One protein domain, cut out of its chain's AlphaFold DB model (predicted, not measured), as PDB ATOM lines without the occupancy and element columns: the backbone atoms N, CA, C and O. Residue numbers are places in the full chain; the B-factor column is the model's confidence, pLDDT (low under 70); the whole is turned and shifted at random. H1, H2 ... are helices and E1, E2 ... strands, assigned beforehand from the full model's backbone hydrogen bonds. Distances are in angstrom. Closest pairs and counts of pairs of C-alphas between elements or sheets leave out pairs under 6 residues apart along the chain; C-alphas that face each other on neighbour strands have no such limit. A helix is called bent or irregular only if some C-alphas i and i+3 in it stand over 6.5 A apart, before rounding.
ATOM      1  N   LEU A   4       0.180 -50.193 -26.648       95.62
ATOM      2  CA  LEU A   4       1.070 -50.025 -25.499       95.62
ATOM      3  C   LEU A   4       2.445 -49.534 -25.962       95.62
ATOM      4  O   LEU A   4       2.942 -49.950 -27.012       95.62
ATOM      5  N   ASN A   5       3.007 -48.577 -25.229       94.81
ATOM      6  CA  ASN A   5       4.312 -47.988 -25.503       94.81
ATOM      7  C   ASN A   5       4.935 -47.451 -24.203       94.81
ATOM      8  O   ASN A   5       5.289 -46.272 -24.104       94.81
ATOM      9  N   CYS A   6       5.018 -48.317 -23.196       94.56
ATOM     10  CA  CYS A   6       5.341 -47.996 -21.808       94.56
ATOM     11  C   CYS A   6       6.577 -48.741 -21.286       94.56
ATOM     12  O   CYS A   6       6.757 -48.836 -20.077       94.56
ATOM     13  N   GLY A   7       7.422 -49.276 -22.173       92.50
ATOM     14  CA  GLY A   7       8.595 -50.073 -21.790       92.50
ATOM     15  C   GLY A   7       8.224 -51.504 -21.400       92.50
ATOM     16  O   GLY A   7       7.047 -51.851 -21.354       92.50
ATOM     17  N   HIS A   8       9.221 -52.354 -21.140       92.38
ATOM     18  CA  HIS A   8       8.973 -53.795 -20.965       92.38
ATOM     19  C   HIS A   8       8.061 -54.094 -19.766       92.38
ATOM     20  O   HIS A   8       7.020 -54.732 -19.922       92.38
ATOM     21  N   ASP A   9       8.427 -53.584 -18.587       92.69
ATOM     22  CA  ASP A   9       7.657 -53.790 -17.355       92.69
ATOM     23  C   ASP A   9       6.296 -53.076 -17.420       92.69
ATOM     24  O   ASP A   9       5.284 -53.604 -16.959       92.69
ATOM     25  N   GLY A  10       6.259 -51.882 -18.023       94.19
ATOM     26  CA  GLY A  10       5.033 -51.100 -18.164       94.19
ATOM     27  C   GLY A  10       4.015 -51.779 -19.071       94.19
ATOM     28  O   GLY A  10       2.868 -51.944 -18.669       94.19
ATOM     29  N   ASP A  11       4.424 -52.227 -20.259       95.44
ATOM     30  CA  ASP A  11       3.531 -52.918 -21.195       95.44
ATOM     31  C   ASP A  11       2.972 -54.208 -20.579       95.44
ATOM     32  O   ASP A  11       1.782 -54.491 -20.722       95.44
ATOM     33  N   PHE A  12       3.799 -54.957 -19.839       94.88
ATOM     34  CA  PHE A  12       3.364 -56.161 -19.130       94.88
ATOM     35  C   PHE A  12       2.272 -55.858 -18.094       94.88
ATOM     36  O   PHE A  12       1.193 -56.454 -18.136       94.88
ATOM     37  N   TRP A  13       2.522 -54.919 -17.177       95.81
ATOM     38  CA  TRP A  13       1.575 -54.634 -16.099       95.81
ATOM     39  C   TRP A  13       0.333 -53.882 -16.562       95.81
ATOM     40  O   TRP A  13      -0.742 -54.101 -16.013       95.81
ATOM     41  N   ILE A  14       0.431 -53.046 -17.596       96.88
ATOM     42  CA  ILE A  14      -0.752 -52.406 -18.178       96.88
ATOM     43  C   ILE A  14      -1.620 -53.463 -18.856       96.88
ATOM     44  O   ILE A  14      -2.817 -53.495 -18.605       96.88
ATOM     45  N   ALA A  15      -1.043 -54.378 -19.643       96.12
ATOM     46  CA  ALA A  15      -1.812 -55.486 -20.214       96.12
ATOM     47  C   ALA A  15      -2.506 -56.320 -19.124       96.12
ATOM     48  O   ALA A  15      -3.641 -56.753 -19.311       96.12
ATOM     49  N   HIS A  16      -1.855 -56.496 -17.971       94.50
ATOM     50  CA  HIS A  16      -2.473 -57.118 -16.807       94.50
ATOM     51  C   HIS A  16      -3.647 -56.292 -16.250       94.50
ATOM     52  O   HIS A  16      -4.731 -56.840 -16.064       94.50
ATOM     53  N   ALA A  17      -3.456 -54.988 -16.024       97.19
ATOM     54  CA  ALA A  17      -4.485 -54.075 -15.524       97.19
ATOM     55  C   ALA A  17      -5.736 -54.049 -16.415       97.19
ATOM     56  O   ALA A  17      -6.854 -54.013 -15.911       97.19
ATOM     57  N   LEU A  18      -5.560 -54.132 -17.738       97.25
ATOM     58  CA  LEU A  18      -6.668 -54.133 -18.697       97.25
ATOM     59  C   LEU A  18      -7.578 -55.366 -18.563       97.25
ATOM     60  O   LEU A  18      -8.749 -55.269 -18.910       97.25
ATOM     61  N   ASN A  19      -7.105 -56.476 -17.979       95.62
ATOM     62  CA  ASN A  19      -7.962 -57.631 -17.661       95.62
ATOM     63  C   ASN A  19      -8.946 -57.362 -16.510       95.62
ATOM     64  O   ASN A  19      -9.781 -58.213 -16.212       95.62
ATOM     65  N   CYS A  20      -8.821 -56.226 -15.818       96.94
ATOM     66  CA  CYS A  20      -9.769 -55.830 -14.780       96.94
ATOM     67  C   CYS A  20     -10.996 -55.108 -15.357       96.94
ATOM     68  O   CYS A  20     -11.970 -54.915 -14.638       96.94
ATOM     69  N   ILE A  21     -10.946 -54.676 -16.622       97.31
ATOM     70  CA  ILE A  21     -12.048 -53.970 -17.284       97.31
ATOM     71  C   ILE A  21     -13.148 -54.987 -17.632       97.31
ATOM     72  O   ILE A  21     -12.815 -56.050 -18.154       97.31
ATOM     73  N   PRO A  22     -14.439 -54.680 -17.393       97.50
ATOM     74  CA  PRO A  22     -15.537 -55.536 -17.836       97.50
ATOM     75  C   PRO A  22     -15.504 -55.785 -19.349       97.50
ATOM     76  O   PRO A  22     -15.234 -54.860 -20.122       97.50
ATOM     77  N   ASP A  23     -15.811 -57.014 -19.770       97.00
ATOM     78  CA  ASP A  23     -15.718 -57.445 -21.172       97.00
ATOM     79  C   ASP A  23     -16.514 -56.521 -22.106       97.00
ATOM     80  O   ASP A  23     -16.019 -56.131 -23.158       97.00
ATOM     81  N   GLU A  24     -17.709 -56.083 -21.696       97.00
ATOM     82  CA  GLU A  24     -18.548 -55.183 -22.488       97.00
ATOM     83  C   GLU A  24     -17.898 -53.814 -22.741       97.00
ATOM     84  O   GLU A  24     -17.990 -53.276 -23.845       97.00
ATOM     85  N   ILE A  25     -17.186 -53.269 -21.751       97.06
ATOM     86  CA  ILE A  25     -16.469 -51.996 -21.882       97.06
ATOM     87  C   ILE A  25     -15.220 -52.190 -22.743       97.06
ATOM     88  O   ILE A  25     -14.876 -51.337 -23.566       97.06
ATOM     89  N   TRP A  26     -14.529 -53.316 -22.568       96.88
ATOM     90  CA  TRP A  26     -13.341 -53.634 -23.347       96.88
ATOM     91  C   TRP A  26     -13.659 -53.860 -24.830       96.88
ATOM     92  O   TRP A  26     -12.939 -53.344 -25.689       96.88
ATOM     93  N   ASP A  27     -14.742 -54.568 -25.136       96.56
ATOM     94  CA  ASP A  27     -15.183 -54.828 -26.506       96.56
ATOM     95  C   ASP A  27     -15.613 -53.541 -27.224       96.56
ATOM     96  O   ASP A  27     -15.357 -53.389 -28.422       96.56
ATOM     97  N   GLU A  28     -16.220 -52.590 -26.506       96.38
ATOM     98  CA  GLU A  28     -16.654 -51.308 -27.072       96.38
ATOM     99  C   GLU A  28     -15.502 -50.299 -27.248       96.38
ATOM    100  O   GLU A  28     -15.469 -49.560 -28.237       96.38
ATOM    101  N   HIS A  29     -14.554 -50.243 -26.307       96.25
ATOM    102  CA  HIS A  29     -13.573 -49.150 -26.241       96.25
ATOM    103  C   HIS A  29     -12.108 -49.577 -26.384       96.25
ATOM    104  O   HIS A  29     -11.243 -48.726 -26.612       96.25
ATOM    105  N   GLY A  30     -11.784 -50.862 -26.245       93.94
ATOM    106  CA  GLY A  30     -10.418 -51.337 -26.023       93.94
ATOM    107  C   GLY A  30      -9.423 -51.018 -27.144       93.94
ATOM    108  O   GLY A  30      -8.225 -50.892 -26.897       93.94
ATOM    109  N   ASP A  31      -9.869 -50.874 -28.392       94.75
ATOM    110  CA  ASP A  31      -9.025 -50.466 -29.527       94.75
ATOM    111  C   ASP A  31      -8.730 -48.956 -29.580       94.75
ATOM    112  O   ASP A  31      -7.776 -48.535 -30.247       94.75
ATOM    113  N   ARG A  32      -9.487 -48.154 -28.824       95.88
ATOM    114  CA  ARG A  32      -9.326 -46.702 -28.709       95.88
ATOM    115  C   ARG A  32      -8.340 -46.296 -27.620       95.88
ATOM    116  O   ARG A  32      -8.002 -45.120 -27.551       95.88
ATOM    117  N   PHE A  33      -7.844 -47.209 -26.791       97.38
ATOM    118  CA  PHE A  33      -6.863 -46.860 -25.761       97.38
ATOM    119  C   PHE A  33      -5.429 -46.938 -26.285       97.38
ATOM    120  O   PHE A  33      -5.022 -47.900 -26.946       97.38
ATOM    121  N   ALA A  34      -4.642 -45.917 -25.964       97.31
ATOM    122  CA  ALA A  34      -3.214 -45.875 -26.231       97.31
ATOM    123  C   ALA A  34      -2.460 -45.405 -24.984       97.31
ATOM    124  O   ALA A  34      -2.600 -44.257 -24.578       97.31
ATOM    125  N   PHE A  35      -1.630 -46.278 -24.416       97.69
ATOM    126  CA  PHE A  35      -0.844 -45.987 -23.221       97.69
ATOM    127  C   PHE A  35       0.591 -45.629 -23.582       97.69
ATOM    128  O   PHE A  35       1.215 -46.269 -24.434       97.69
ATOM    129  N   VAL A  36       1.114 -44.598 -22.923       97.19
ATOM    130  CA  VAL A  36       2.478 -44.112 -23.121       97.19
ATOM    131  C   VAL A  36       3.102 -43.786 -21.775       97.19
ATOM    132  O   VAL A  36       2.489 -43.131 -20.938       97.19
ATOM    133  N   SER A  37       4.358 -44.166 -21.596       95.75
ATOM    134  CA  SER A  37       5.204 -43.654 -20.522       95.75
ATOM    135  C   SER A  37       6.614 -43.416 -21.053       95.75
ATOM    136  O   SER A  37       6.956 -43.837 -22.159       95.75
ATOM    137  N   THR A  38       7.460 -42.748 -20.285       93.06
ATOM    138  CA  THR A  38       8.890 -42.584 -20.587       93.06
ATOM    139  C   THR A  38       9.729 -43.713 -19.978       93.06
ATOM    140  O   THR A  38      10.952 -43.663 -19.930       93.06
ATOM    141  N   THR A  39       9.086 -44.806 -19.570       85.50
ATOM    142  CA  THR A  39       9.757 -45.949 -18.962       85.50
ATOM    143  C   THR A  39      10.687 -46.548 -20.011       85.50
ATOM    144  O   THR A  39      10.231 -46.981 -21.067       85.50
ATOM    145  N   ASP A  40      11.992 -46.494 -19.729       86.12
ATOM    146  CA  ASP A  40      13.109 -46.933 -20.587       86.12
ATOM    147  C   ASP A  40      13.519 -45.945 -21.703       86.12
ATOM    148  O   ASP A  40      14.289 -46.302 -22.596       86.12
ATOM    149  N   SER A  41      13.041 -44.695 -21.675       87.94
ATOM    150  CA  SER A  41      13.436 -43.657 -22.640       87.94
ATOM    151  C   SER A  41      13.292 -42.244 -22.074       87.94
ATOM    152  O   SER A  41      12.240 -41.917 -21.546       87.94
ATOM    153  N   ASP A  42      14.231 -41.339 -22.338       89.81
ATOM    154  CA  ASP A  42      14.116 -39.937 -21.884       89.81
ATOM    155  C   ASP A  42      12.985 -39.140 -22.577       89.81
ATOM    156  O   ASP A  42      12.671 -38.011 -22.199       89.81
ATOM    157  N   GLY A  43      12.355 -39.708 -23.610       90.00
ATOM    158  CA  GLY A  43      11.208 -39.126 -24.300       90.00
ATOM    159  C   GLY A  43      10.653 -40.041 -25.392       90.00
ATOM    160  O   GLY A  43      11.354 -40.909 -25.912       90.00
ATOM    161  N   ARG A  44       9.388 -39.826 -25.782       89.19
ATOM    162  CA  ARG A  44       8.728 -40.589 -26.855       89.19
ATOM    163  C   ARG A  44       8.078 -39.682 -27.897       89.19
ATOM    164  O   ARG A  44       7.400 -38.713 -27.570       89.19
ATOM    165  N   ARG A  45       8.238 -40.041 -29.175       90.69
ATOM    166  CA  ARG A  45       7.502 -39.436 -30.295       90.69
ATOM    167  C   ARG A  45       6.316 -40.320 -30.668       90.69
ATOM    168  O   ARG A  45       6.516 -41.451 -31.106       90.69
ATOM    169  N   LEU A  46       5.103 -39.780 -30.584       92.81
ATOM    170  CA  LEU A  46       3.886 -40.487 -30.987       92.81
ATOM    171  C   LEU A  46       3.585 -40.235 -32.468       92.81
ATOM    172  O   LEU A  46       3.456 -39.096 -32.914       92.81
ATOM    173  N   GLY A  47       3.534 -41.309 -33.256       92.19
ATOM    174  CA  GLY A  47       3.213 -41.240 -34.682       92.19
ATOM    175  C   GLY A  47       1.707 -41.157 -34.935       92.19
ATOM    176  O   GLY A  47       0.913 -41.635 -34.132       92.19
ATOM    177  N   ARG A  48       1.306 -40.638 -36.103       92.75
ATOM    178  CA  ARG A  48      -0.116 -40.478 -36.473       92.75
ATOM    179  C   ARG A  48      -0.931 -41.770 -36.364       92.75
ATOM    180  O   ARG A  48      -2.056 -41.734 -35.893       92.75
ATOM    181  N   ALA A  49      -0.363 -42.905 -36.777       89.19
ATOM    182  CA  ALA A  49      -1.036 -44.203 -36.686       89.19
ATOM    183  C   ALA A  49      -1.257 -44.658 -35.232       89.19
ATOM    184  O   ALA A  49      -2.224 -45.354 -34.938       89.19
ATOM    185  N   PHE A  50      -0.374 -44.252 -34.314       89.75
ATOM    186  CA  PHE A  50      -0.542 -44.539 -32.895       89.75
ATOM    187  C   PHE A  50      -1.689 -43.710 -32.312       89.75
ATOM    188  O   PHE A  50      -2.466 -44.254 -31.538       89.75
ATOM    189  N   THR A  51      -1.825 -42.444 -32.721       92.06
ATOM    190  CA  THR A  51      -2.753 -41.487 -32.099       92.06
ATOM    191  C   THR A  51      -4.134 -41.388 -32.744       92.06
ATOM    192  O   THR A  51      -5.060 -40.880 -32.121       92.06
ATOM    193  N   ALA A  52      -4.289 -41.794 -34.003       93.75
ATOM    194  CA  ALA A  52      -5.531 -41.594 -34.745       93.75
ATOM    195  C   ALA A  52      -6.720 -42.314 -34.086       93.75
ATOM    196  O   ALA A  52      -6.721 -43.537 -33.985       93.75
ATOM    197  N   GLY A  53      -7.733 -41.542 -33.671       92.25
ATOM    198  CA  GLY A  53      -8.967 -42.062 -33.071       92.25
ATOM    199  C   GLY A  53      -8.814 -42.615 -31.651       92.25
ATOM    200  O   GLY A  53      -9.742 -43.257 -31.164       92.25
ATOM    201  N   LYS A  54      -7.666 -42.383 -30.999       94.94
ATOM    202  CA  LYS A  54      -7.359 -42.950 -29.685       94.94
ATOM    203  C   LYS A  54      -7.309 -41.914 -28.576       94.94
ATOM    204  O   LYS A  54      -6.842 -40.794 -28.776       94.94
ATOM    205  N   HIS A  55      -7.704 -42.356 -27.393       95.88
ATOM    206  CA  HIS A  55      -7.437 -41.704 -26.122       95.88
ATOM    207  C   HIS A  55      -5.996 -41.998 -25.710       95.88
ATOM    208  O   HIS A  55      -5.621 -43.158 -25.519       95.88
ATOM    209  N   ILE A  56      -5.175 -40.948 -25.634       96.56
ATOM    210  CA  ILE A  56      -3.767 -41.062 -25.245       96.56
ATOM    211  C   ILE A  56      -3.667 -40.920 -23.733       96.56
ATOM    212  O   ILE A  56      -3.804 -39.821 -23.204       96.56
ATOM    213  N   ILE A  57      -3.393 -42.031 -23.064       97.19
ATOM    214  CA  ILE A  57      -3.233 -42.109 -21.618       97.19
ATOM    215  C   ILE A  57      -1.739 -42.094 -21.308       97.19
ATOM    216  O   ILE A  57      -0.987 -42.981 -21.724       97.19
ATOM    217  N   VAL A  58      -1.295 -41.059 -20.599       96.62
ATOM    218  CA  VAL A  58       0.116 -40.870 -20.253       96.62
ATOM    219  C   VAL A  58       0.333 -41.254 -18.799       96.62
ATOM    220  O   VAL A  58      -0.176 -40.600 -17.894       96.62
ATOM    221  N   LEU A  59       1.132 -42.293 -18.570       96.50
ATOM    222  CA  LEU A  59       1.481 -42.761 -17.235       96.50
ATOM    223  C   LEU A  59       2.854 -42.233 -16.835       96.50
ATOM    224  O   LEU A  59       3.820 -42.296 -17.598       96.50
ATOM    225  N   ALA A  60       2.959 -41.740 -15.606       93.62
ATOM    226  CA  ALA A  60       4.241 -41.330 -15.056       93.62
ATOM    227  C   ALA A  60       5.115 -42.553 -14.735       93.62
ATOM    228  O   ALA A  60       4.685 -43.452 -14.020       93.62
ATOM    229  N   ASP A  61       6.387 -42.546 -15.133       91.19
ATOM    230  CA  ASP A  61       7.295 -43.692 -14.923       91.19
ATOM    231  C   ASP A  61       7.414 -44.151 -13.477       91.19
ATOM    232  O   ASP A  61       7.632 -45.326 -13.197       91.19
ATOM    233  N   ARG A  62       7.261 -43.214 -12.538       91.31
ATOM    234  CA  ARG A  62       7.329 -43.498 -11.104       91.31
ATOM    235  C   ARG A  62       6.226 -44.437 -10.615       91.31
ATOM    236  O   ARG A  62       6.425 -45.032  -9.556       91.31
ATOM    237  N   VAL A  63       5.105 -44.534 -11.341       94.25
ATOM    238  CA  VAL A  63       3.983 -45.422 -11.002       94.25
ATOM    239  C   VAL A  63       4.145 -46.822 -11.593       94.25
ATOM    240  O   VAL A  63       3.457 -47.734 -11.154       94.25
ATOM    241  N   ILE A  64       5.059 -47.011 -12.551       94.38
ATOM    242  CA  ILE A  64       5.313 -48.316 -13.162       94.38
ATOM    243  C   ILE A  64       6.272 -49.102 -12.253       94.38
ATOM    244  O   ILE A  64       7.409 -48.660 -12.033       94.38
ATOM    245  N   PRO A  65       5.844 -50.249 -11.696       92.88
ATOM    246  CA  PRO A  65       6.707 -51.077 -10.873       92.88
ATOM    247  C   PRO A  65       7.812 -51.701 -11.730       92.88
ATOM    248  O   PRO A  65       7.635 -51.934 -12.924       92.88
ATOM    249  N   ARG A  66       8.972 -51.948 -11.113       88.69
ATOM    250  CA  ARG A  66      10.179 -52.414 -11.803       88.69
ATOM    251  C   ARG A  66      10.601 -53.789 -11.322       88.69
ATOM    252  O   ARG A  66      10.622 -54.038 -10.116       88.69
ATOM    253  N   GLY A  67      11.026 -54.627 -12.263       86.19
ATOM    254  CA  GLY A  67      11.535 -55.962 -11.972       86.19
ATOM    255  C   GLY A  67      10.452 -56.964 -11.547       86.19
ATOM    256  O   GLY A  67       9.256 -56.708 -11.707       86.19
ATOM    257  N   PRO A  68      10.858 -58.137 -11.025       86.69
ATOM    258  CA  PRO A  68       9.940 -59.221 -10.704       86.69
ATOM    259  C   PRO A  68       9.181 -58.915  -9.410       86.69
ATOM    260  O   PRO A  68       9.637 -59.234  -8.312       86.69
ATOM    261  N   VAL A  69       8.014 -58.292  -9.546       92.56
ATOM    262  CA  VAL A  69       7.063 -58.071  -8.452       92.56
ATOM    263  C   VAL A  69       5.833 -58.958  -8.627       92.56
ATOM    264  O   VAL A  69       5.499 -59.365  -9.738       92.56
ATOM    265  N   ALA A  70       5.180 -59.297  -7.520       92.56
ATOM    266  CA  ALA A  70       3.946 -60.072  -7.527       92.56
ATOM    267  C   ALA A  70       2.715 -59.161  -7.678       92.56
ATOM    268  O   ALA A  70       2.791 -57.952  -7.464       92.56
ATOM    269  N   GLU A  71       1.576 -59.746  -8.043       92.06
ATOM    270  CA  GLU A  71       0.311 -59.026  -8.253       92.06
ATOM    271  C   GLU A  71      -0.214 -58.339  -6.977       92.06
ATOM    272  O   GLU A  71      -0.851 -57.290  -7.048       92.06
ATOM    273  N   ASP A  72       0.093 -58.893  -5.803       93.06
ATOM    274  CA  ASP A  72      -0.246 -58.320  -4.497       93.06
ATOM    275  C   ASP A  72       0.692 -57.180  -4.066       93.06
ATOM    276  O   ASP A  72       0.435 -56.516  -3.060       93.06
ATOM    277  N   HIS A  73       1.755 -56.905  -4.826       95.38
ATOM    278  CA  HIS A  73       2.683 -55.831  -4.510       95.38
ATOM    279  C   HIS A  73       1.964 -54.465  -4.547       95.38
ATOM    280  O   HIS A  73       1.327 -54.143  -5.557       95.38
ATOM    281  N   PRO A  74       2.123 -53.593  -3.529       95.06
ATOM    282  CA  PRO A  74       1.403 -52.316  -3.456       95.06
ATOM    283  C   PRO A  74       1.572 -51.433  -4.698       95.06
ATOM    284  O   PRO A  74       0.620 -50.820  -5.171       95.06
ATOM    285  N   GLY A  75       2.773 -51.416  -5.287       95.81
ATOM    286  CA  GLY A  75       3.034 -50.675  -6.526       95.81
ATOM    287  C   GLY A  75       2.288 -51.216  -7.753       95.81
ATOM    288  O   GLY A  75       1.894 -50.432  -8.606       95.81
ATOM    289  N   VAL A  76       2.062 -52.533  -7.834       96.62
ATOM    290  CA  VAL A  76       1.273 -53.144  -8.920       96.62
ATOM    291  C   VAL A  76      -0.201 -52.821  -8.730       96.62
ATOM    292  O   VAL A  76      -0.861 -52.376  -9.664       96.62
ATOM    293  N   ARG A  77      -0.704 -52.978  -7.502       97.38
ATOM    294  CA  ARG A  77      -2.095 -52.661  -7.155       97.38
ATOM    295  C   ARG A  77      -2.416 -51.190  -7.424       97.38
ATOM    296  O   ARG A  77      -3.439 -50.889  -8.033       97.38
ATOM    297  N   TYR A  78      -1.497 -50.292  -7.073       97.94
ATOM    298  CA  TYR A  78      -1.619 -48.873  -7.388       97.94
ATOM    299  C   TYR A  78      -1.589 -48.595  -8.897       97.94
ATOM    300  O   TYR A  78      -2.413 -47.822  -9.381       97.94
ATOM    301  N   LEU A  79      -0.698 -49.242  -9.662       97.88
ATOM    302  CA  LEU A  79      -0.687 -49.107 -11.122       97.88
ATOM    303  C   LEU A  79      -2.011 -49.570 -11.747       97.88
ATOM    304  O   LEU A  79      -2.538 -48.860 -12.599       97.88
ATOM    305  N   ASN A  80      -2.557 -50.714 -11.317       98.00
ATOM    306  CA  ASN A  80      -3.853 -51.202 -11.802       98.00
ATOM    307  C   ASN A  80      -4.942 -50.151 -11.572       98.00
ATOM    308  O   ASN A  80      -5.665 -49.811 -12.503       98.00
ATOM    309  N   PHE A  81      -5.011 -49.583 -10.363       98.50
ATOM    310  CA  PHE A  81      -5.964 -48.521 -10.057       98.50
ATOM    311  C   PHE A  81      -5.787 -47.298 -10.968       98.50
ATOM    312  O   PHE A  81      -6.760 -46.833 -11.550       98.50
ATOM    313  N   VAL A  82      -4.556 -46.800 -11.138       98.44
ATOM    314  CA  VAL A  82      -4.269 -45.633 -11.994       98.44
ATOM    315  C   VAL A  82      -4.676 -45.899 -13.446       98.44
ATOM    316  O   VAL A  82      -5.326 -45.060 -14.060       98.44
ATOM    317  N   VAL A  83      -4.336 -47.068 -13.997       98.50
ATOM    318  CA  VAL A  83      -4.726 -47.442 -15.366       98.50
ATOM    319  C   VAL A  83      -6.245 -47.440 -15.518       98.50
ATOM    320  O   VAL A  83      -6.759 -46.863 -16.474       98.50
ATOM    321  N   LEU A  84      -6.963 -48.056 -14.578       98.75
ATOM    322  CA  LEU A  84      -8.421 -48.148 -14.621       98.75
ATOM    323  C   LEU A  84      -9.093 -46.784 -14.440       98.75
ATOM    324  O   LEU A  84     -10.078 -46.508 -15.117       98.75
ATOM    325  N   HIS A  85      -8.537 -45.920 -13.594       98.69
ATOM    326  CA  HIS A  85      -9.009 -44.553 -13.394       98.69
ATOM    327  C   HIS A  85      -8.923 -43.731 -14.692       98.69
ATOM    328  O   HIS A  85      -9.913 -43.141 -15.124       98.69
ATOM    329  N   GLU A  86      -7.784 -43.759 -15.387       98.44
ATOM    330  CA  GLU A  86      -7.633 -43.048 -16.666       98.44
ATOM    331  C   GLU A  86      -8.511 -43.646 -17.777       98.44
ATOM    332  O   GLU A  86      -9.072 -42.925 -18.608       98.44
ATOM    333  N   VAL A  87      -8.685 -44.973 -17.785       98.31
ATOM    334  CA  VAL A  87      -9.645 -45.637 -18.680       98.31
ATOM    335  C   VAL A  87     -11.069 -45.179 -18.382       98.31
ATOM    336  O   VAL A  87     -11.820 -44.926 -19.320       98.31
ATOM    337  N   ALA A  88     -11.444 -45.022 -17.111       98.44
ATOM    338  CA  ALA A  88     -12.762 -44.531 -16.737       98.44
ATOM    339  C   ALA A  88     -13.005 -43.120 -17.291       98.44
ATOM    340  O   ALA A  88     -14.030 -42.901 -17.936       98.44
ATOM    341  N   HIS A  89     -12.040 -42.201 -17.170       98.19
ATOM    342  CA  HIS A  89     -12.129 -40.893 -17.830       98.19
ATOM    343  C   HIS A  89     -12.350 -41.009 -19.345       98.19
ATOM    344  O   HIS A  89     -13.213 -40.328 -19.900       98.19
ATOM    345  N   ALA A  90     -11.609 -41.897 -20.012       97.31
ATOM    346  CA  ALA A  90     -11.690 -42.094 -21.457       97.31
ATOM    347  C   ALA A  90     -13.025 -42.712 -21.921       97.31
ATOM    348  O   ALA A  90     -13.558 -42.327 -22.965       97.31
ATOM    349  N   VAL A  91     -13.570 -43.666 -21.161       97.50
ATOM    350  CA  VAL A  91     -14.863 -44.323 -21.429       97.50
ATOM    351  C   VAL A  91     -16.020 -43.352 -21.213       97.50
ATOM    352  O   VAL A  91     -16.961 -43.322 -22.003       97.50
ATOM    353  N   ARG A  92     -15.940 -42.531 -20.162       97.50
ATOM    354  CA  ARG A  92     -16.973 -41.550 -19.808       97.50
ATOM    355  C   ARG A  92     -16.886 -40.245 -20.598       97.50
ATOM    356  O   ARG A  92     -17.747 -39.387 -20.426       97.50
ATOM    357  N   ASP A  93     -15.883 -40.112 -21.468       95.75
ATOM    358  CA  ASP A  93     -15.607 -38.902 -22.254       95.75
ATOM    359  C   ASP A  93     -15.521 -37.650 -21.360       95.75
ATOM    360  O   ASP A  93     -16.063 -36.581 -21.656       95.75
ATOM    361  N   HIS A  94     -14.870 -37.809 -20.202       97.19
ATOM    362  CA  HIS A  94     -14.674 -36.736 -19.235       97.19
ATOM    363  C   HIS A  94     -13.879 -35.584 -19.854       97.19
ATOM    364  O   HIS A  94     -12.907 -35.781 -20.586       97.19
ATOM    365  N   ARG A  95     -14.285 -34.352 -19.537       95.88
ATOM    366  CA  ARG A  95     -13.666 -33.153 -20.105       95.88
ATOM    367  C   ARG A  95     -12.377 -32.789 -19.372       95.88
ATOM    368  O   ARG A  95     -12.292 -33.019 -18.164       95.88
ATOM    369  N   PRO A  96     -11.405 -32.162 -20.057       92.44
ATOM    370  CA  PRO A  96     -10.176 -31.707 -19.425       92.44
ATOM    371  C   PRO A  96     -10.452 -30.756 -18.247       92.44
ATOM    372  O   PRO A  96     -11.315 -29.879 -18.371       92.44
ATOM    373  N   PRO A  97      -9.667 -30.824 -17.154       91.06
ATOM    374  CA  PRO A  97      -9.848 -29.952 -15.990       91.06
ATOM    375  C   PRO A  97      -9.808 -28.452 -16.321       91.06
ATOM    376  O   PRO A  97     -10.438 -27.643 -15.650       91.06
ATOM    377  N   SER A  98      -9.087 -28.063 -17.378       94.81
ATOM    378  CA  SER A  98      -8.993 -26.672 -17.843       94.81
ATOM    379  C   SER A  98     -10.263 -26.135 -18.515       94.81
ATOM    380  O   SER A  98     -10.344 -24.937 -18.773       94.81
ATOM    381  N   GLU A  99     -11.225 -26.998 -18.844       96.12
ATOM    382  CA  GLU A  99     -12.448 -26.646 -19.583       96.12
ATOM    383  C   GLU A  99     -13.706 -26.620 -18.703       96.12
ATOM    384  O   GLU A  99     -14.794 -26.275 -19.171       96.12
ATOM    385  N   ILE A 100     -13.574 -26.994 -17.432       97.00
ATOM    386  CA  ILE A 100     -14.688 -27.167 -16.498       97.00
ATOM    387  C   ILE A 100     -14.386 -26.503 -15.156       97.00
ATOM    388  O   ILE A 100     -13.266 -26.073 -14.888       97.00
ATOM    389  N   THR A 101     -15.408 -26.364 -14.310       97.56
ATOM    390  CA  THR A 101     -15.208 -25.817 -12.962       97.56
ATOM    391  C   THR A 101     -14.523 -26.845 -12.058       97.56
ATOM    392  O   THR A 101     -14.636 -28.046 -12.316       97.56
ATOM    393  N   PRO A 102     -13.862 -26.415 -10.968       97.69
ATOM    394  CA  PRO A 102     -13.264 -27.334 -10.001       97.69
ATOM    395  C   PRO A 102     -14.258 -28.357  -9.437       97.69
ATOM    396  O   PRO A 102     -13.911 -29.522  -9.280       97.69
ATOM    397  N   GLU A 103     -15.502 -27.953  -9.180       97.88
ATOM    398  CA  GLU A 103     -16.548 -28.835  -8.650       97.88
ATOM    399  C   GLU A 103     -16.975 -29.885  -9.680       97.88
ATOM    400  O   GLU A 103     -17.164 -31.050  -9.339       97.88
ATOM    401  N   ALA A 104     -17.094 -29.488 -10.951       97.56
ATOM    402  CA  ALA A 104     -17.378 -30.417 -12.038       97.56
ATOM    403  C   ALA A 104     -16.206 -31.378 -12.270       97.56
ATOM    404  O   ALA A 104     -16.434 -32.556 -12.524       97.56
ATOM    405  N   ASN A 105     -14.965 -30.894 -12.146       98.00
ATOM    406  CA  ASN A 105     -13.798 -31.761 -12.204       98.00
ATOM    407  C   ASN A 105     -13.828 -32.780 -11.071       98.00
ATOM    408  O   ASN A 105     -13.715 -33.965 -11.338       98.00
ATOM    409  N   GLN A 106     -14.063 -32.343  -9.831       98.25
ATOM    410  CA  GLN A 106     -14.142 -33.251  -8.689       98.25
ATOM    411  C   GLN A 106     -15.204 -34.338  -8.889       98.25
ATOM    412  O   GLN A 106     -14.938 -35.497  -8.599       98.25
ATOM    413  N   ALA A 107     -16.365 -34.001  -9.458       98.19
ATOM    414  CA  ALA A 107     -17.382 -34.999  -9.782       98.19
ATOM    415  C   ALA A 107     -16.891 -36.040 -10.811       98.19
ATOM    416  O   ALA A 107     -17.167 -37.225 -10.644       98.19
ATOM    417  N   GLN A 108     -16.139 -35.621 -11.839       98.31
ATOM    418  CA  GLN A 108     -15.519 -36.544 -12.803       98.31
ATOM    419  C   GLN A 108     -14.454 -37.437 -12.144       98.31
ATOM    420  O   GLN A 108     -14.388 -38.623 -12.452       98.31
ATOM    421  N   GLU A 109     -13.634 -36.883 -11.246       98.19
ATOM    422  CA  GLU A 109     -12.624 -37.637 -10.485       98.19
ATOM    423  C   GLU A 109     -13.278 -38.675  -9.563       98.19
ATOM    424  O   GLU A 109     -12.822 -39.815  -9.475       98.19
ATOM    425  N   ASP A 110     -14.367 -38.300  -8.887       98.38
ATOM    426  CA  ASP A 110     -15.115 -39.185  -7.994       98.38
ATOM    427  C   ASP A 110     -15.764 -40.336  -8.781       98.38
ATOM    428  O   ASP A 110     -15.699 -41.490  -8.353       98.38
ATOM    429  N   GLU A 111     -16.336 -40.044  -9.953       98.62
ATOM    430  CA  GLU A 111     -16.891 -41.053 -10.860       98.62
ATOM    431  C   GLU A 111     -15.804 -41.998 -11.394       98.62
ATOM    432  O   GLU A 111     -15.974 -43.219 -11.354       98.62
ATOM    433  N   ALA A 112     -14.662 -41.463 -11.837       98.56
ATOM    434  CA  ALA A 112     -13.543 -42.271 -12.316       98.56
ATOM    435  C   ALA A 112     -12.956 -43.161 -11.208       98.56
ATOM    436  O   ALA A 112     -12.690 -44.341 -11.438       98.56
ATOM    437  N   ASN A 113     -12.819 -42.636  -9.987       98.62
ATOM    438  CA  ASN A 113     -12.399 -43.413  -8.821       98.62
ATOM    439  C   ASN A 113     -13.387 -44.534  -8.498       98.62
ATOM    440  O   ASN A 113     -12.962 -45.664  -8.255       98.62
ATOM    441  N   ALA A 114     -14.689 -44.239  -8.495       98.62
ATOM    442  CA  ALA A 114     -15.720 -45.229  -8.206       98.62
ATOM    443  C   ALA A 114     -15.670 -46.397  -9.202       98.62
ATOM    444  O   ALA A 114     -15.631 -47.550  -8.774       98.62
ATOM    445  N   LEU A 115     -15.578 -46.103 -10.504       98.69
ATOM    446  CA  LEU A 115     -15.457 -47.119 -11.553       98.69
ATOM    447  C   LEU A 115     -14.150 -47.913 -11.442       98.69
ATOM    448  O   LEU A 115     -14.165 -49.138 -11.530       98.69
ATOM    449  N   ALA A 116     -13.022 -47.248 -11.185       98.69
ATOM    450  CA  ALA A 116     -11.742 -47.929 -11.006       98.69
ATOM    451  C   ALA A 116     -11.769 -48.903  -9.816       98.69
ATOM    452  O   ALA A 116     -11.297 -50.036  -9.937       98.69
ATOM    453  N   PHE A 117     -12.354 -48.495  -8.684       98.69
ATOM    454  CA  PHE A 117     -12.563 -49.384  -7.541       98.69
ATOM    455  C   PHE A 117     -13.500 -50.537  -7.879       98.69
ATOM    456  O   PHE A 117     -13.198 -51.672  -7.517       98.69
ATOM    457  N   GLU A 118     -14.620 -50.263  -8.546       98.50
ATOM    458  CA  GLU A 118     -15.598 -51.278  -8.939       98.50
ATOM    459  C   GLU A 118     -14.952 -52.360  -9.808       98.50
ATOM    460  O   GLU A 118     -14.975 -53.536  -9.444       98.50
ATOM    461  N   TRP A 119     -14.312 -51.964 -10.908       98.56
ATOM    462  CA  TRP A 119     -13.686 -52.882 -11.858       98.56
ATOM    463  C   TRP A 119     -12.549 -53.670 -11.218       98.56
ATOM    464  O   TRP A 119     -12.488 -54.898 -11.327       98.56
ATOM    465  N   PHE A 120     -11.672 -52.991 -10.472       98.12
ATOM    466  CA  PHE A 120     -10.545 -53.669  -9.851       98.12
ATOM    467  C   PHE A 120     -11.003 -54.658  -8.775       98.12
ATOM    468  O   PHE A 120     -10.523 -55.791  -8.726       98.12
ATOM    469  N   ASN A 121     -11.965 -54.271  -7.935       97.88
ATOM    470  CA  ASN A 121     -12.463 -55.147  -6.881       97.88
ATOM    471  C   ASN A 121     -13.330 -56.284  -7.415       97.88
ATOM    472  O   ASN A 121     -13.285 -57.373  -6.844       97.88
ATOM    473  N   ALA A 122     -14.057 -56.087  -8.517       97.00
ATOM    474  CA  ALA A 122     -14.735 -57.174  -9.213       97.00
ATOM    475  C   ALA A 122     -13.720 -58.221  -9.698       97.00
ATOM    476  O   ALA A 122     -13.880 -59.411  -9.420       97.00
ATOM    477  N   TYR A 123     -12.626 -57.781 -10.326       95.94
ATOM    478  CA  TYR A 123     -11.531 -58.664 -10.719       95.94
ATOM    479  C   TYR A 123     -10.904 -59.379  -9.510       95.94
ATOM    480  O   TYR A 123     -10.816 -60.611  -9.501       95.94
ATOM    481  N   LEU A 124     -10.533 -58.648  -8.452       95.31
ATOM    482  CA  LEU A 124      -9.928 -59.225  -7.244       95.31
ATOM    483  C   LEU A 124     -10.862 -60.221  -6.546       95.31
ATOM    484  O   LEU A 124     -10.397 -61.256  -6.068       95.31
ATOM    485  N   ALA A 125     -12.174 -59.979  -6.560       94.56
ATOM    486  CA  ALA A 125     -13.159 -60.901  -6.007       94.56
ATOM    487  C   ALA A 125     -13.101 -62.284  -6.687       94.56
ATOM    488  O   ALA A 125     -13.199 -63.309  -6.004       94.56
ATOM    489  N   THR A 126     -12.836 -62.347  -7.999       92.38
ATOM    490  CA  THR A 126     -12.625 -63.625  -8.717       92.38
ATOM    491  C   THR A 126     -11.320 -64.331  -8.329       92.38
ATOM    492  O   THR A 126     -11.179 -65.540  -8.514       92.38
ATOM    493  N   ARG A 127     -10.368 -63.591  -7.754       86.44
ATOM    494  CA  ARG A 127      -9.048 -64.067  -7.322       86.44
ATOM    495  C   ARG A 127      -8.949 -64.289  -5.814       86.44
ATOM    496  O   ARG A 127      -7.898 -64.719  -5.351       86.44
ATOM    497  N   THR A 128     -10.021 -64.077  -5.050       74.50
ATOM    498  CA  THR A 128     -10.020 -64.241  -3.582       74.50
ATOM    499  C   THR A 128      -9.572 -65.641  -3.146       74.50
ATOM    500  O   THR A 128      -8.898 -65.794  -2.130       74.50
ATOM    501  N   ALA A 129      -9.871 -66.676  -3.943       74.19
ATOM    502  CA  ALA A 129      -9.393 -68.041  -3.701       74.19
ATOM    503  C   ALA A 129      -7.853 -68.169  -3.731       74.19
ATOM    504  O   ALA A 129      -7.305 -69.091  -3.134       74.19
ATOM    505  N   ASN A 130      -7.161 -67.224  -4.376       74.62
ATOM    506  CA  ASN A 130      -5.703 -67.116  -4.436       74.62
ATOM    507  C   ASN A 130      -5.126 -66.200  -3.338       74.62
ATOM    508  O   ASN A 130      -3.941 -65.887  -3.374       74.62
ATOM    509  N   GLY A 131      -5.942 -65.758  -2.374       79.06
ATOM    510  CA  GLY A 131      -5.495 -64.957  -1.230       79.06
ATOM    511  C   GLY A 131      -5.331 -63.458  -1.499       79.06
ATOM    512  O   GLY A 131      -4.843 -62.750  -0.623       79.06
ATOM    513  N   LEU A 132      -5.746 -62.956  -2.668       87.62
ATOM    514  CA  LEU A 132      -5.720 -61.520  -2.957       87.62
ATOM    515  C   LEU A 132      -6.867 -60.797  -2.241       87.62
ATOM    516  O   LEU A 132      -8.038 -61.130  -2.429       87.62
ATOM    517  N   ALA A 133      -6.524 -59.790  -1.437       92.38
ATOM    518  CA  ALA A 133      -7.490 -58.918  -0.779       92.38
ATOM    519  C   ALA A 133      -8.030 -57.846  -1.739       92.38
ATOM    520  O   ALA A 133      -7.331 -57.412  -2.664       92.38
ATOM    521  N   LEU A 134      -9.257 -57.384  -1.473       96.38
ATOM    522  CA  LEU A 134      -9.846 -56.231  -2.158       96.38
ATOM    523  C   LEU A 134      -8.986 -54.983  -1.950       96.38
ATOM    524  O   LEU A 134      -8.329 -54.842  -0.921       96.38
ATOM    525  N   TYR A 135      -8.974 -54.111  -2.949       97.56
ATOM    526  CA  TYR A 135      -8.271 -52.840  -2.933       97.56
ATOM    527  C   TYR A 135      -9.089 -51.774  -2.210       97.56
ATOM    528  O   TYR A 135     -10.295 -51.626  -2.439       97.56
ATOM    529  N   THR A 136      -8.423 -51.040  -1.325       97.69
ATOM    530  CA  THR A 136      -9.057 -50.114  -0.383       97.69
ATOM    531  C   THR A 136      -8.673 -48.656  -0.631       97.69
ATOM    532  O   THR A 136      -7.667 -48.345  -1.269       97.69
ATOM    533  N   ALA A 137      -9.481 -47.739  -0.091       97.44
ATOM    534  CA  ALA A 137      -9.159 -46.315  -0.095       97.44
ATOM    535  C   ALA A 137      -7.883 -46.008   0.707       97.44
ATOM    536  O   ALA A 137      -7.124 -45.126   0.317       97.44
ATOM    537  N   ASP A 138      -7.619 -46.754   1.784       97.88
ATOM    538  CA  ASP A 138      -6.409 -46.584   2.592       97.88
ATOM    539  C   ASP A 138      -5.154 -46.948   1.787       97.88
ATOM    540  O   ASP A 138      -4.228 -46.143   1.718       97.88
ATOM    541  N   GLU A 139      -5.163 -48.081   1.071       97.75
ATOM    542  CA  GLU A 139      -4.070 -48.447   0.155       97.75
ATOM    543  C   GLU A 139      -3.838 -47.380  -0.925       97.75
ATOM    544  O   GLU A 139      -2.692 -47.036  -1.229       97.75
ATOM    545  N   LEU A 140      -4.915 -46.827  -1.497       97.88
ATOM    546  CA  LEU A 140      -4.813 -45.746  -2.474       97.88
ATOM    547  C   LEU A 140      -4.165 -44.495  -1.869       97.88
ATOM    548  O   LEU A 140      -3.258 -43.921  -2.477       97.88
ATOM    549  N   ASN A 141      -4.614 -44.081  -0.685       97.50
ATOM    550  CA  ASN A 141      -4.102 -42.904   0.009       97.50
ATOM    551  C   ASN A 141      -2.612 -43.059   0.342       97.50
ATOM    552  O   ASN A 141      -1.821 -42.163   0.039       97.50
ATOM    553  N   GLU A 142      -2.214 -44.213   0.886       97.44
ATOM    554  CA  GLU A 142      -0.816 -44.533   1.191       97.44
ATOM    555  C   GLU A 142       0.061 -44.488  -0.068       97.44
ATOM    556  O   GLU A 142       1.136 -43.876  -0.077       97.44
ATOM    557  N   ALA A 143      -0.408 -45.083  -1.168       96.50
ATOM    558  CA  ALA A 143       0.322 -45.079  -2.429       96.50
ATOM    559  C   ALA A 143       0.465 -43.660  -3.008       96.50
ATOM    560  O   ALA A 143       1.552 -43.271  -3.451       96.50
ATOM    561  N   GLN A 144      -0.598 -42.852  -2.972       95.00
ATOM    562  CA  GLN A 144      -0.560 -41.464  -3.435       95.00
ATOM    563  C   GLN A 144       0.375 -40.592  -2.585       95.00
ATOM    564  O   GLN A 144       1.128 -39.781  -3.138       95.00
ATOM    565  N   GLU A 145       0.372 -40.760  -1.262       95.75
ATOM    566  CA  GLU A 145       1.286 -40.060  -0.356       95.75
ATOM    567  C   GLU A 145       2.745 -40.443  -0.631       95.75
ATOM    568  O   GLU A 145       3.618 -39.571  -0.757       95.75
ATOM    569  N   HIS A 146       3.006 -41.736  -0.826       93.81
ATOM    570  CA  HIS A 146       4.325 -42.234  -1.194       93.81
ATOM    571  C   HIS A 146       4.817 -41.627  -2.521       93.81
ATOM    572  O   HIS A 146       5.945 -41.127  -2.606       93.81
ATOM    573  N   MET A 147       3.969 -41.595  -3.556       92.88
ATOM    574  CA  MET A 147       4.325 -41.012  -4.857       92.88
ATOM    575  C   MET A 147       4.553 -39.502  -4.786       92.88
ATOM    576  O   MET A 147       5.482 -38.990  -5.420       92.88
ATOM    577  N   ARG A 148       3.750 -38.785  -3.993       92.50
ATOM    578  CA  ARG A 148       3.917 -37.345  -3.757       92.50
ATOM    579  C   ARG A 148       5.249 -37.051  -3.074       92.50
ATOM    580  O   ARG A 148       5.975 -36.160  -3.511       92.50
ATOM    581  N   SER A 149       5.607 -37.849  -2.073       91.69
ATOM    582  CA  SER A 149       6.879 -37.737  -1.354       91.69
ATOM    583  C   SER A 149       8.078 -37.949  -2.281       91.69
ATOM    584  O   SER A 149       9.017 -37.154  -2.271       91.69
ATOM    585  N   ARG A 150       8.022 -38.959  -3.162       88.62
ATOM    586  CA  ARG A 150       9.064 -39.197  -4.178       88.62
ATOM    587  C   ARG A 150       9.215 -38.031  -5.152       88.62
ATOM    588  O   ARG A 150      10.335 -37.680  -5.509       88.62
ATOM    589  N   MET A 151       8.106 -37.426  -5.574       88.94
ATOM    590  CA  MET A 151       8.124 -36.274  -6.478       88.94
ATOM    591  C   MET A 151       8.757 -35.040  -5.822       88.94
ATOM    592  O   MET A 151       9.556 -34.360  -6.459       88.94
ATOM    593  N   ILE A 152       8.439 -34.778  -4.551       90.69
ATOM    594  CA  ILE A 152       9.045 -33.685  -3.775       90.69
ATOM    595  C   ILE A 152      10.547 -33.924  -3.586       90.69
ATOM    596  O   ILE A 152      11.343 -33.013  -3.784       90.69
ATOM    597  N   ALA A 153      10.953 -35.151  -3.253       88.38
ATOM    598  CA  ALA A 153      12.368 -35.479  -3.107       88.38
ATOM    599  C   ALA A 153      13.141 -35.293  -4.428       88.38
ATOM    600  O   ALA A 153      14.235 -34.735  -4.430       88.38
ATOM    601  N   ALA A 154      12.554 -35.706  -5.557       85.69
ATOM    602  CA  ALA A 154      13.166 -35.549  -6.875       85.69
ATOM    603  C   ALA A 154      13.293 -34.078  -7.307       85.69
ATOM    604  O   ALA A 154      14.286 -33.719  -7.930       85.69
ATOM    605  N   SER A 155      12.333 -33.212  -6.958       86.12
ATOM    606  CA  SER A 155      12.400 -31.781  -7.297       86.12
ATOM    607  C   SER A 155      13.407 -30.992  -6.453       86.12
ATOM    608  O   SER A 155      13.770 -29.875  -6.821       86.12
ATOM    609  N   GLN A 156      13.863 -31.563  -5.336       88.50
ATOM    610  CA  GLN A 156      14.863 -30.979  -4.440       88.50
ATOM    611  C   GLN A 156      16.283 -31.508  -4.685       88.50
ATOM    612  O   GLN A 156      17.237 -30.971  -4.118       88.50
ATOM    613  N   ALA A 157      16.444 -32.552  -5.501       80.81
ATOM    614  CA  ALA A 157      17.750 -33.110  -5.814       80.81
ATOM    615  C   ALA A 157      18.556 -32.135  -6.702       80.81
ATOM    616  O   ALA A 157      18.023 -31.641  -7.698       80.81
TER     617      ALA A 157
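What this domain is: This is residues 4 to 157 of the 159 residues of the protein "Peptidase_M78 domain-containing protein" of Caballeronia sordidicola (UniProt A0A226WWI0). A crossed-helix core is built round H4, with the long H5 packed on one side of it, H1 on the opposite side, and H6 making a corner with it near the first residues of both. A small sheet of two parallel strands, E1 and E2, sits by residues 83 to 91 of H4, with H2 and the short H3 at the periphery and residues 152 to 157 sticking out. The 154 printed residues hold six named helices and two named strands, in the order H1 H2 E1 H3 E2 H4 H5 H6, and the class is mostly helix. The whole is compact and rounded, with a radius of gyration of the C-alphas of 15.7 A and spans of 43 by 43 by 33 A.

Where its parts are: H1, residues 7 to 18, begins at C-alpha 7 (8.595, -50.073, -21.790) and is 16.1 A long. H2 is residues 23 to 32, E1 residues 33 to 36, H3 residues 48 to 51 and E2 residues 55 to 58. H4, residues 74 to 91, is 25.5 A long and begins at C-alpha 74 (1.403, -52.316, -3.456). H5, residues 102 to 130, is 40.9 A long, with a kink of 34 degrees near residue 124. H2 and H5 are irregular: C-alphas 28 and 31 are 8.1 A apart, C-alphas 126 and 129 7.4 A. H6, residues 137 to 156, is 28.8 A long and ends at C-alpha 156 (14.863, -30.979, -4.440).

How they stand to each other: H4 is the hub, touching three helices. Residues 108 to 120 of H5 touch it, closest at the C-alphas of Leu 84 and Ala 116, 4.9 A, at a steep tilt of 53 degrees, opposite ways. Residues 13 to 18 of H1 touch it, closest at the C-alphas of Ala 17 and Asn 80, 4.7 A, at a steep tilt of 66 degrees, the same way. Residues 139 to 143 of H6 touch residues 74 to 78 of H4, closest at the C-alphas of Tyr 78 and Ala 143, 6.5 A, about perpendicular at 83 degrees. H2 and H4 are close but not clearly touching, the C-alphas of His 29 and Val 91 being 6.9 A apart. E1, H3 and E2 form a strand-helix-strand unit, two parallel neighbour strands with a helix between, its crossover right-handed. N 36 and O 57, 2.9 A, and N 57 and O 34, 2.8 A, are within hydrogen-bond range. Every O i to N i+4 pair is within range in H1, H4 and H6, against 4 of 6 in H2 and 23 of 25 in H5; H3 is too short for one.

The domain as a whole: The C-alphas of Glu 24 and Ala 157 are the two farthest apart, 45.6 A. The printed part has no cut; the links E1 to H3 and E2 to H4 are long. Mean pLDDT of the printed part is 94.3, and no printed residue is under 70.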